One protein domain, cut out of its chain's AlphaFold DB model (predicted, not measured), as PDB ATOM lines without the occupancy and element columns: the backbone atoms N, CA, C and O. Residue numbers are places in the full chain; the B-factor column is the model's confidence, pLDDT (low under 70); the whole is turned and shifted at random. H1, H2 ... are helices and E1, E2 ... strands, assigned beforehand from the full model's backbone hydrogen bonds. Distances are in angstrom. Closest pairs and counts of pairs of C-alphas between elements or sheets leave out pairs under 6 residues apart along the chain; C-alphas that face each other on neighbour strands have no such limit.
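Overview. This is residues 4 to 74 of the 109 residues of the protein "Hypothetical protein" of Rotaria sp. Silwood2 (UniProt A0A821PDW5). With little regular structure, this is a body of loops with a small sheet, E1 beside E2, at one side, from which the helix H1 sticks out as an arm with residues 65 to 72. The 71 printed residues hold E1, E2 and H1 in that order, a mixed class with only 23 residues in named elements. The whole is only just compact, close to loose, with a radius of gyration of the C-alphas of 13.2 A, spanning 40 by 26 by 23 A.

Arrangement. Look first at E1, residues 4 to 7, and E2, residues 45 to 49: they are parallel at 21 degrees, with N 4 and O 45 2.9 A apart. In H1, residues 59 to 72, 9 of 10 O i to N i+4 pairs are within hydrogen-bond range. Its closest C-alphas to E1 are Glu 60 and Thr 7, 5.6 A.

Along the chain. Find C-alpha 4 at (15.827, -44.500, 3.739), where E1 begins. H1 runs 21.1 A to C-alpha 72 at (22.167, -51.711, 18.739).

Size, cuts and confidence. The link E1 to E2 is long, 37 residues. The printed part has no cut, and no printed residue is under 70 in pLDDT.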
ATOM      1  N   GLY A   4      16.706 -43.644   4.526       93.00
ATOM      2  CA  GLY A   4      15.827 -44.500   3.739       93.00
ATOM      3  C   GLY A   4      16.522 -45.825   3.426       93.00
ATOM      4  O   GLY A   4      17.651 -45.830   2.940       93.00
ATOM      5  N   ILE A   5      15.865 -46.955   3.685       94.00
ATOM      6  CA  ILE A   5      16.322 -48.278   3.235       94.00
ATOM      7  C   ILE A   5      15.268 -48.799   2.261       94.00
ATOM      8  O   ILE A   5      14.100 -48.891   2.631       94.00
ATOM      9  N   ALA A   6      15.664 -49.100   1.025       92.94
ATOM     10  CA  ALA A   6      14.739 -49.494  -0.038       92.94
ATOM     11  C   ALA A   6      15.296 -50.645  -0.889       92.94
ATOM     12  O   ALA A   6      16.509 -50.786  -1.033       92.94
ATOM     13  N   THR A   7      14.407 -51.446  -1.483       94.44
ATOM     14  CA  THR A   7      14.787 -52.481  -2.460       94.44
ATOM     15  C   THR A   7      15.068 -51.857  -3.828       94.44
ATOM     16  O   THR A   7      14.199 -51.196  -4.389       94.44
ATOM     17  N   TRP A   8      16.253 -52.116  -4.389       93.75
ATOM     18  CA  TRP A   8      16.734 -51.578  -5.666       93.75
ATOM     19  C   TRP A   8      15.804 -51.894  -6.839       93.75
ATOM     20  O   TRP A   8      15.379 -50.988  -7.553       93.75
ATOM     21  N   GLY A   9      15.409 -53.163  -6.984       91.19
ATOM     22  CA  GLY A   9      14.547 -53.625  -8.074       91.19
ATOM     23  C   GLY A   9      13.130 -53.040  -8.075       91.19
ATOM     24  O   GLY A   9      12.399 -53.256  -9.037       91.19
ATOM     25  N   TYR A  10      12.737 -52.315  -7.023       91.75
ATOM     26  CA  TYR A  10      11.420 -51.687  -6.884       91.75
ATOM     27  C   TYR A  10      11.463 -50.160  -7.077       91.75
ATOM     28  O   TYR A  10      10.436 -49.498  -6.952       91.75
ATOM     29  N   ILE A  11      12.633 -49.569  -7.350       92.12
ATOM     30  CA  ILE A  11      12.783 -48.115  -7.490       92.12
ATOM     31  C   ILE A  11      12.443 -47.680  -8.916       92.12
ATOM     32  O   ILE A  11      13.058 -48.116  -9.886       92.12
ATOM     33  N   SER A  12      11.507 -46.743  -9.040       92.56
ATOM     34  CA  SER A  12      11.194 -46.091 -10.311       92.56
ATOM     35  C   SER A  12      12.327 -45.150 -10.729       92.56
ATOM     36  O   SER A  12      12.788 -44.359  -9.901       92.56
ATOM     37  N   GLY A  13      12.718 -45.144 -12.004       89.12
ATOM     38  CA  GLY A  13      13.768 -44.242 -12.498       89.12
ATOM     39  C   GLY A  13      15.184 -44.665 -12.091       89.12
ATOM     40  O   GLY A  13      16.061 -43.815 -11.930       89.12
ATOM     41  N   VAL A  14      15.391 -45.969 -11.876       89.06
ATOM     42  CA  VAL A  14      16.682 -46.566 -11.503       89.06
ATOM     43  C   VAL A  14      17.782 -46.295 -12.533       89.06
ATOM     44  O   VAL A  14      18.945 -46.169 -12.176       89.06
ATOM     45  N   ASP A  15      17.414 -46.098 -13.796       89.31
ATOM     46  CA  ASP A  15      18.297 -45.718 -14.900       89.31
ATOM     47  C   ASP A  15      19.013 -44.376 -14.673       89.31
ATOM     48  O   ASP A  15      20.121 -44.169 -15.162       89.31
ATOM     49  N   GLN A  16      18.415 -43.470 -13.892       90.62
ATOM     50  CA  GLN A  16      19.043 -42.200 -13.510       90.62
ATOM     51  C   GLN A  16      20.105 -42.377 -12.413       90.62
ATOM     52  O   GLN A  16      20.970 -41.519 -12.235       90.62
ATOM     53  N   LEU A  17      20.006 -43.470 -11.652       89.38
ATOM     54  CA  LEU A  17      20.882 -43.804 -10.532       89.38
ATOM     55  C   LEU A  17      21.974 -44.799 -10.940       89.38
ATOM     56  O   LEU A  17      23.063 -44.759 -10.374       89.38
ATOM     57  N   ASP A  18      21.701 -45.649 -11.933       87.06
ATOM     58  CA  ASP A  18      22.632 -46.623 -12.508       87.06
ATOM     59  C   ASP A  18      23.608 -45.954 -13.488       87.06
ATOM     60  O   ASP A  18      23.647 -46.210 -14.692       87.06
ATOM     61  N   VAL A  19      24.381 -45.011 -12.958       87.06
ATOM     62  CA  VAL A  19      25.413 -44.288 -13.695       87.06
ATOM     63  C   VAL A  19      26.747 -44.418 -12.975       87.06
ATOM     64  O   VAL A  19      26.837 -44.361 -11.749       87.06
ATOM     65  N   HIS A  20      27.830 -44.539 -13.738       77.69
ATOM     66  CA  HIS A  20      29.172 -44.465 -13.169       77.69
ATOM     67  C   HIS A  20      29.484 -43.020 -12.747       77.69
ATOM     68  O   HIS A  20      29.921 -42.203 -13.557       77.69
ATOM     69  N   GLY A  21      29.267 -42.699 -11.471       79.75
ATOM     70  CA  GLY A  21      29.565 -41.385 -10.905       79.75
ATOM     71  C   GLY A  21      29.178 -41.265  -9.430       79.75
ATOM     72  O   GLY A  21      28.497 -42.123  -8.883       79.75
ATOM     73  N   THR A  22      29.635 -40.196  -8.774       80.69
ATOM     74  CA  THR A  22      29.326 -39.914  -7.356       80.69
ATOM     75  C   THR A  22      28.237 -38.858  -7.172       80.69
ATOM     76  O   THR A  22      27.661 -38.763  -6.097       80.69
ATOM     77  N   ASN A  23      27.964 -38.058  -8.207       88.12
ATOM     78  CA  ASN A  23      26.915 -37.043  -8.216       88.12
ATOM     79  C   ASN A  23      25.913 -37.405  -9.303       88.12
ATOM     80  O   ASN A  23      26.217 -37.291 -10.491       88.12
ATOM     81  N   VAL A  24      24.736 -37.846  -8.880       89.44
ATOM     82  CA  VAL A  24      23.661 -38.288  -9.765       89.44
ATOM     83  C   VAL A  24      22.447 -37.395  -9.563       89.44
ATOM     84  O   VAL A  24      22.163 -36.951  -8.449       89.44
ATOM     85  N   HIS A  25      21.747 -37.091 -10.650       90.31
ATOM     86  CA  HIS A  25      20.509 -36.331 -10.594       90.31
ATOM     87  C   HIS A  25      19.341 -37.300 -10.666       90.31
ATOM     88  O   HIS A  25      19.202 -38.021 -11.646       90.31
ATOM     89  N   TYR A  26      18.495 -37.276  -9.643       91.19
ATOM     90  CA  TYR A  26      17.255 -38.034  -9.620       91.19
ATOM     91  C   TYR A  26      16.070 -37.081  -9.750       91.19
ATOM     92  O   TYR A  26      15.829 -36.237  -8.883       91.19
ATOM     93  N   ALA A  27      15.325 -37.214 -10.840       91.31
ATOM     94  CA  ALA A  27      14.038 -36.570 -11.024       91.31
ATOM     95  C   ALA A  27      12.933 -37.583 -10.721       91.31
ATOM     96  O   ALA A  27      12.798 -38.584 -11.426       91.31
ATOM     97  N   LYS A  28      12.127 -37.299  -9.690       89.50
ATOM     98  CA  LYS A  28      10.973 -38.125  -9.315       89.50
ATOM     99  C   LYS A  28      10.050 -38.311 -10.531       89.50
ATOM    100  O   LYS A  28       9.526 -37.304 -11.025       89.50
ATOM    101  N   PRO A  29       9.849 -39.550 -11.021       87.12
ATOM    102  CA  PRO A  29       8.956 -39.804 -12.145       87.12
ATOM    103  C   PRO A  29       7.534 -39.322 -11.847       87.12
ATOM    104  O   PRO A  29       7.061 -39.407 -10.714       87.12
ATOM    105  N   ARG A  30       6.853 -38.778 -12.864       83.00
ATOM    106  CA  ARG A  30       5.445 -38.356 -12.736       83.00
ATOM    107  C   ARG A  30       4.496 -39.547 -12.722       83.00
ATOM    108  O   ARG A  30       3.530 -39.533 -11.966       83.00
ATOM    109  N   ASP A  31       4.814 -40.552 -13.529       85.56
ATOM    110  CA  ASP A  31       4.059 -41.788 -13.652       85.56
ATOM    111  C   ASP A  31       4.921 -42.922 -13.097       85.56
ATOM    112  O   ASP A  31       6.000 -43.204 -13.618       85.56
ATOM    113  N   VAL A  32       4.460 -43.531 -12.008       84.56
ATOM    114  CA  VAL A  32       5.109 -44.679 -11.369       84.56
ATOM    115  C   VAL A  32       4.325 -45.925 -11.756       84.56
ATOM    116  O   VAL A  32       3.093 -45.930 -11.675       84.56
ATOM    117  N   GLN A  33       5.019 -46.965 -12.216       85.06
ATOM    118  CA  GLN A  33       4.361 -48.219 -12.573       85.06
ATOM    119  C   GLN A  33       3.813 -48.926 -11.330       85.06
ATOM    120  O   GLN A  33       4.225 -48.659 -10.205       85.06
ATOM    121  N   LYS A  34       2.869 -49.850 -11.533       83.06
ATOM    122  CA  LYS A  34       2.190 -50.567 -10.443       83.06
ATOM    123  C   LYS A  34       3.163 -51.283  -9.490       83.06
ATOM    124  O   LYS A  34       2.892 -51.335  -8.294       83.06
ATOM    125  N   ASP A  35       4.269 -51.793 -10.026       87.81
ATOM    126  CA  ASP A  35       5.255 -52.592  -9.292       87.81
ATOM    127  C   ASP A  35       6.577 -51.825  -9.084       87.81
ATOM    128  O   ASP A  35       7.665 -52.402  -9.087       87.81
ATOM    129  N   GLU A  36       6.472 -50.500  -8.944       90.19
ATOM    130  CA  GLU A  36       7.578 -49.588  -8.666       90.19
ATOM    131  C   GLU A  36       7.172 -48.548  -7.609       90.19
ATOM    132  O   GLU A  36       5.992 -48.281  -7.369       90.19
ATOM    133  N   ALA A  37       8.164 -47.915  -6.986       91.44
ATOM    134  CA  ALA A  37       7.993 -46.801  -6.068       91.44
ATOM    135  C   ALA A  37       9.068 -45.734  -6.300       91.44
ATOM    136  O   ALA A  37      10.234 -46.030  -6.557       91.44
ATOM    137  N   SER A  38       8.684 -44.466  -6.175       93.00
ATOM    138  CA  SER A  38       9.634 -43.354  -6.224       93.00
ATOM    139  C   SER A  38      10.300 -43.097  -4.879       93.00
ATOM    140  O   SER A  38       9.656 -43.188  -3.836       93.00
ATOM    141  N   LEU A  39      11.555 -42.644  -4.918       92.62
ATOM    142  CA  LEU A  39      12.270 -42.174  -3.730       92.62
ATOM    143  C   LEU A  39      11.615 -40.930  -3.101       92.62
ATOM    144  O   LEU A  39      11.090 -40.057  -3.804       92.62
ATOM    145  N   GLU A  40      11.683 -40.849  -1.771       90.31
ATOM    146  CA  GLU A  40      11.181 -39.726  -0.975       90.31
ATOM    147  C   GLU A  40      12.258 -38.631  -0.829       90.31
ATOM    148  O   GLU A  40      13.301 -38.879  -0.225       90.31
ATOM    149  N   PRO A  41      12.048 -37.408  -1.344       89.38
ATOM    150  CA  PRO A  41      13.085 -36.370  -1.376       89.38
ATOM    151  C   PRO A  41      13.556 -35.870  -0.003       89.38
ATOM    152  O   PRO A  41      14.574 -35.187   0.063       89.38
ATOM    153  N   ASN A  42      12.827 -36.162   1.077       90.94
ATOM    154  CA  ASN A  42      13.136 -35.642   2.410       90.94
ATOM    155  C   ASN A  42      14.121 -36.505   3.223       90.94
ATOM    156  O   ASN A  42      14.550 -36.078   4.297       90.94
ATOM    157  N   HIS A  43      14.524 -37.680   2.727       90.88
ATOM    158  CA  HIS A  43      15.612 -38.441   3.347       90.88
ATOM    159  C   HIS A  43      16.974 -37.801   3.069       90.88
ATOM    160  O   HIS A  43      17.231 -37.267   1.991       90.88
ATOM    161  N   THR A  44      17.883 -37.907   4.038       92.00
ATOM    162  CA  THR A  44      19.255 -37.398   3.888       92.00
ATOM    163  C   THR A  44      20.180 -38.396   3.208       92.00
ATOM    164  O   THR A  44      21.139 -38.002   2.553       92.00
ATOM    165  N   GLU A  45      19.918 -39.687   3.400       92.31
ATOM    166  CA  GLU A  45      20.763 -40.783   2.934       92.31
ATOM    167  C   GLU A  45      19.883 -41.975   2.553       92.31
ATOM    168  O   GLU A  45      18.845 -42.208   3.181       92.31
ATOM    169  N   PHE A  46      20.332 -42.745   1.564       93.44
ATOM    170  CA  PHE A  46      19.669 -43.962   1.114       93.44
ATOM    171  C   PHE A  46      20.622 -45.151   1.125       93.44
ATOM    172  O   PHE A  46      21.793 -45.025   0.770       93.44
ATOM    173  N   ILE A  47      20.093 -46.314   1.495       94.62
ATOM    174  CA  ILE A  47      20.732 -47.614   1.305       94.62
ATOM    175  C   ILE A  47      19.821 -48.430   0.389       94.62
ATOM    176  O   ILE A  47      18.659 -48.672   0.726       94.62
ATOM    177  N   PHE A  48      20.350 -48.850  -0.759       93.94
ATOM    178  CA  PHE A  48      19.625 -49.682  -1.715       93.94
ATOM    179  C   PHE A  48      20.051 -51.139  -1.594       93.94
ATOM    180  O   PHE A  48      21.240 -51.450  -1.652       93.94
ATOM    181  N   ILE A  49      19.072 -52.021  -1.404       95.00
ATOM    182  CA  ILE A  49      19.279 -53.461  -1.275       95.00
ATOM    183  C   ILE A  49      18.939 -54.117  -2.603       95.00
ATOM    184  O   ILE A  49      17.809 -54.012  -3.072       95.00
ATOM    185  N   ASP A  50      19.927 -54.758  -3.213       92.75
ATOM    186  CA  ASP A  50      19.771 -55.460  -4.481       92.75
ATOM    187  C   ASP A  50      19.824 -56.975  -4.255       92.75
ATOM    188  O   ASP A  50      20.769 -57.491  -3.653       92.75
ATOM    189  N   ASP A  51      18.801 -57.683  -4.729       91.75
ATOM    190  CA  ASP A  51      18.750 -59.147  -4.759       91.75
ATOM    191  C   ASP A  51      18.824 -59.709  -6.192       91.75
ATOM    192  O   ASP A  51      18.660 -60.913  -6.404       91.75
ATOM    193  N   GLY A  52      19.092 -58.841  -7.175       90.75
ATOM    194  CA  GLY A  52      19.183 -59.165  -8.593       90.75
ATOM    195  C   GLY A  52      17.834 -59.390  -9.276       90.75
ATOM    196  O   GLY A  52      17.815 -59.757 -10.452       90.75
ATOM    197  N   THR A  53      16.708 -59.204  -8.575       89.00
ATOM    198  CA  THR A  53      15.369 -59.395  -9.145       89.00
ATOM    199  C   THR A  53      14.611 -58.071  -9.303       89.00
ATOM    200  O   THR A  53      14.577 -57.258  -8.379       89.00
ATOM    201  N   PRO A  54      13.981 -57.821 -10.467       87.00
ATOM    202  CA  PRO A  54      13.137 -56.647 -10.650       87.00
ATOM    203  C   PRO A  54      11.779 -56.830  -9.959       87.00
ATOM    204  O   PRO A  54      11.270 -57.948  -9.850       87.00
ATOM    205  N   SER A  55      11.169 -55.718  -9.541       86.06
ATOM    206  CA  SER A  55       9.785 -55.627  -9.050       86.06
ATOM    207  C   SER A  55       9.442 -56.545  -7.874       86.06
ATOM    208  O   SER A  55       8.277 -56.862  -7.631       86.06
ATOM    209  N   LYS A  56      10.447 -56.968  -7.106       86.31
ATOM    210  CA  LYS A  56      10.246 -57.757  -5.895       86.31
ATOM    211  C   LYS A  56      10.336 -56.862  -4.668       86.31
ATOM    212  O   LYS A  56      11.316 -56.154  -4.471       86.31
ATOM    213  N   TYR A  57       9.302 -56.912  -3.839       84.75
ATOM    214  CA  TYR A  57       9.258 -56.187  -2.574       84.75
ATOM    215  C   TYR A  57       9.870 -57.012  -1.430       84.75
ATOM    216  O   TYR A  57       9.837 -58.245  -1.453       84.75
ATOM    217  N   GLY A  58      10.393 -56.330  -0.407       85.94
ATOM    218  CA  GLY A  58      10.757 -56.932   0.875       85.94
ATOM    219  C   GLY A  58      12.175 -57.494   0.972       85.94
ATOM    220  O   GLY A  58      12.515 -58.077   2.005       85.94
ATOM    221  N   SER A  59      13.025 -57.312  -0.046       88.19
ATOM    222  CA  SER A  59      14.440 -57.712   0.048       88.19
ATOM    223  C   SER A  59      15.179 -56.937   1.151       88.19
ATOM    224  O   SER A  59      16.122 -57.440   1.761       88.19
ATOM    225  N   GLU A  60      14.684 -55.744   1.494       90.88
ATOM    226  CA  GLU A  60      15.242 -54.893   2.535       90.88
ATOM    227  C   GLU A  60      14.924 -55.348   3.967       90.88
ATOM    228  O   GLU A  60      15.623 -54.937   4.892       90.88
ATOM    229  N   ILE A  61      13.907 -56.193   4.185       90.94
ATOM    230  CA  ILE A  61      13.399 -56.529   5.532       90.94
ATOM    231  C   ILE A  61      14.467 -57.239   6.372       90.94
ATOM    232  O   ILE A  61      14.728 -56.873   7.525       90.94
ATOM    233  N   GLU A  62      15.111 -58.257   5.793       92.50
ATOM    234  CA  GLU A  62      16.167 -59.006   6.477       92.50
ATOM    235  C   GLU A  62      17.398 -58.127   6.720       92.50
ATOM    236  O   GLU A  62      17.978 -58.151   7.810       92.50
ATOM    237  N   PHE A  63      17.776 -57.324   5.720       93.75
ATOM    238  CA  PHE A  63      18.883 -56.385   5.850       93.75
ATOM    239  C   PHE A  63      18.633 -55.399   6.990       93.75
ATOM    240  O   PHE A  63      19.487 -55.256   7.862       93.75
ATOM    241  N   ARG A  64      17.452 -54.772   7.025       92.75
ATOM    242  CA  ARG A  64      17.064 -53.794   8.046       92.75
ATOM    243  C   ARG A  64      17.182 -54.380   9.449       92.75
ATOM    244  O   ARG A  64      17.869 -53.805  10.285       92.75
ATOM    245  N   SER A  65      16.638 -55.580   9.656       92.44
ATOM    246  CA  SER A  65      16.713 -56.282  10.944       92.44
ATOM    247  C   SER A  65      18.157 -56.546  11.395       92.44
ATOM    248  O   SER A  65      18.491 -56.411  12.572       92.44
ATOM    249  N   ARG A  66      19.040 -56.944  10.468       93.75
ATOM    250  CA  ARG A  66      20.462 -57.196  10.766       93.75
ATOM    251  C   ARG A  66      21.232 -55.900  11.014       93.75
ATOM    252  O   ARG A  66      22.080 -55.869  11.899       93.75
ATOM    253  N   PHE A  67      20.933 -54.857  10.247       92.00
ATOM    254  CA  PHE A  67      21.553 -53.542  10.347       92.00
ATOM    255  C   PHE A  67      21.213 -52.857  11.676       92.00
ATOM    256  O   PHE A  67      22.117 -52.448  12.399       92.00
ATOM    257  N   GLU A  68      19.931 -52.819  12.044       91.75
ATOM    258  CA  GLU A  68      19.458 -52.273  13.323       91.75
ATOM    259  C   GLU A  68      20.068 -53.042  14.504       91.75
ATOM    260  O   GLU A  68      20.635 -52.436  15.412       91.75
ATOM    261  N   ARG A  69      20.084 -54.384  14.444       89.38
ATOM    262  CA  ARG A  69      20.732 -55.214  15.472       89.38
ATOM    263  C   ARG A  69      22.237 -54.962  15.580       89.38
ATOM    264  O   ARG A  69      22.764 -54.988  16.690       89.38
ATOM    265  N   ALA A  70      22.931 -54.772  14.459       90.00
ATOM    266  CA  ALA A  70      24.362 -54.482  14.468       90.00
ATOM    267  C   ALA A  70      24.637 -53.152  15.178       90.00
ATOM    268  O   ALA A  70      25.468 -53.122  16.078       90.00
ATOM    269  N   ILE A  71      23.876 -52.103  14.851       87.75
ATOM    270  CA  ILE A  71      23.989 -50.782  15.487       87.75
ATOM    271  C   ILE A  71      23.641 -50.849  16.975       87.75
ATOM    272  O   ILE A  71      24.369 -50.305  17.799       87.75
ATOM    273  N   ALA A  72      22.561 -51.542  17.341       85.81
ATOM    274  CA  ALA A  72      22.167 -51.711  18.739       85.81
ATOM    275  C   ALA A  72      23.231 -52.458  19.564       85.81
ATOM    276  O   ALA A  72      23.366 -52.237  20.767       85.81
ATOM    277  N   GLY A  73      23.993 -53.346  18.917       80.94
ATOM    278  CA  GLY A  73      25.108 -54.072  19.518       80.94
ATOM    279  C   GLY A  73      26.400 -53.262  19.653       80.94
ATOM    280  O   GLY A  73      27.308 -53.719  20.349       80.94
ATOM    281  N   GLU A  74      26.509 -52.088  19.022       72.69
ATOM    282  CA  GLU A  74      27.674 -51.218  19.184       72.69
ATOM    283  C   GLU A  74      27.651 -50.525  20.551       72.69
ATOM    284  O   GLU A  74      26.629 -50.015  21.015       72.69
TER     285      GLU A  74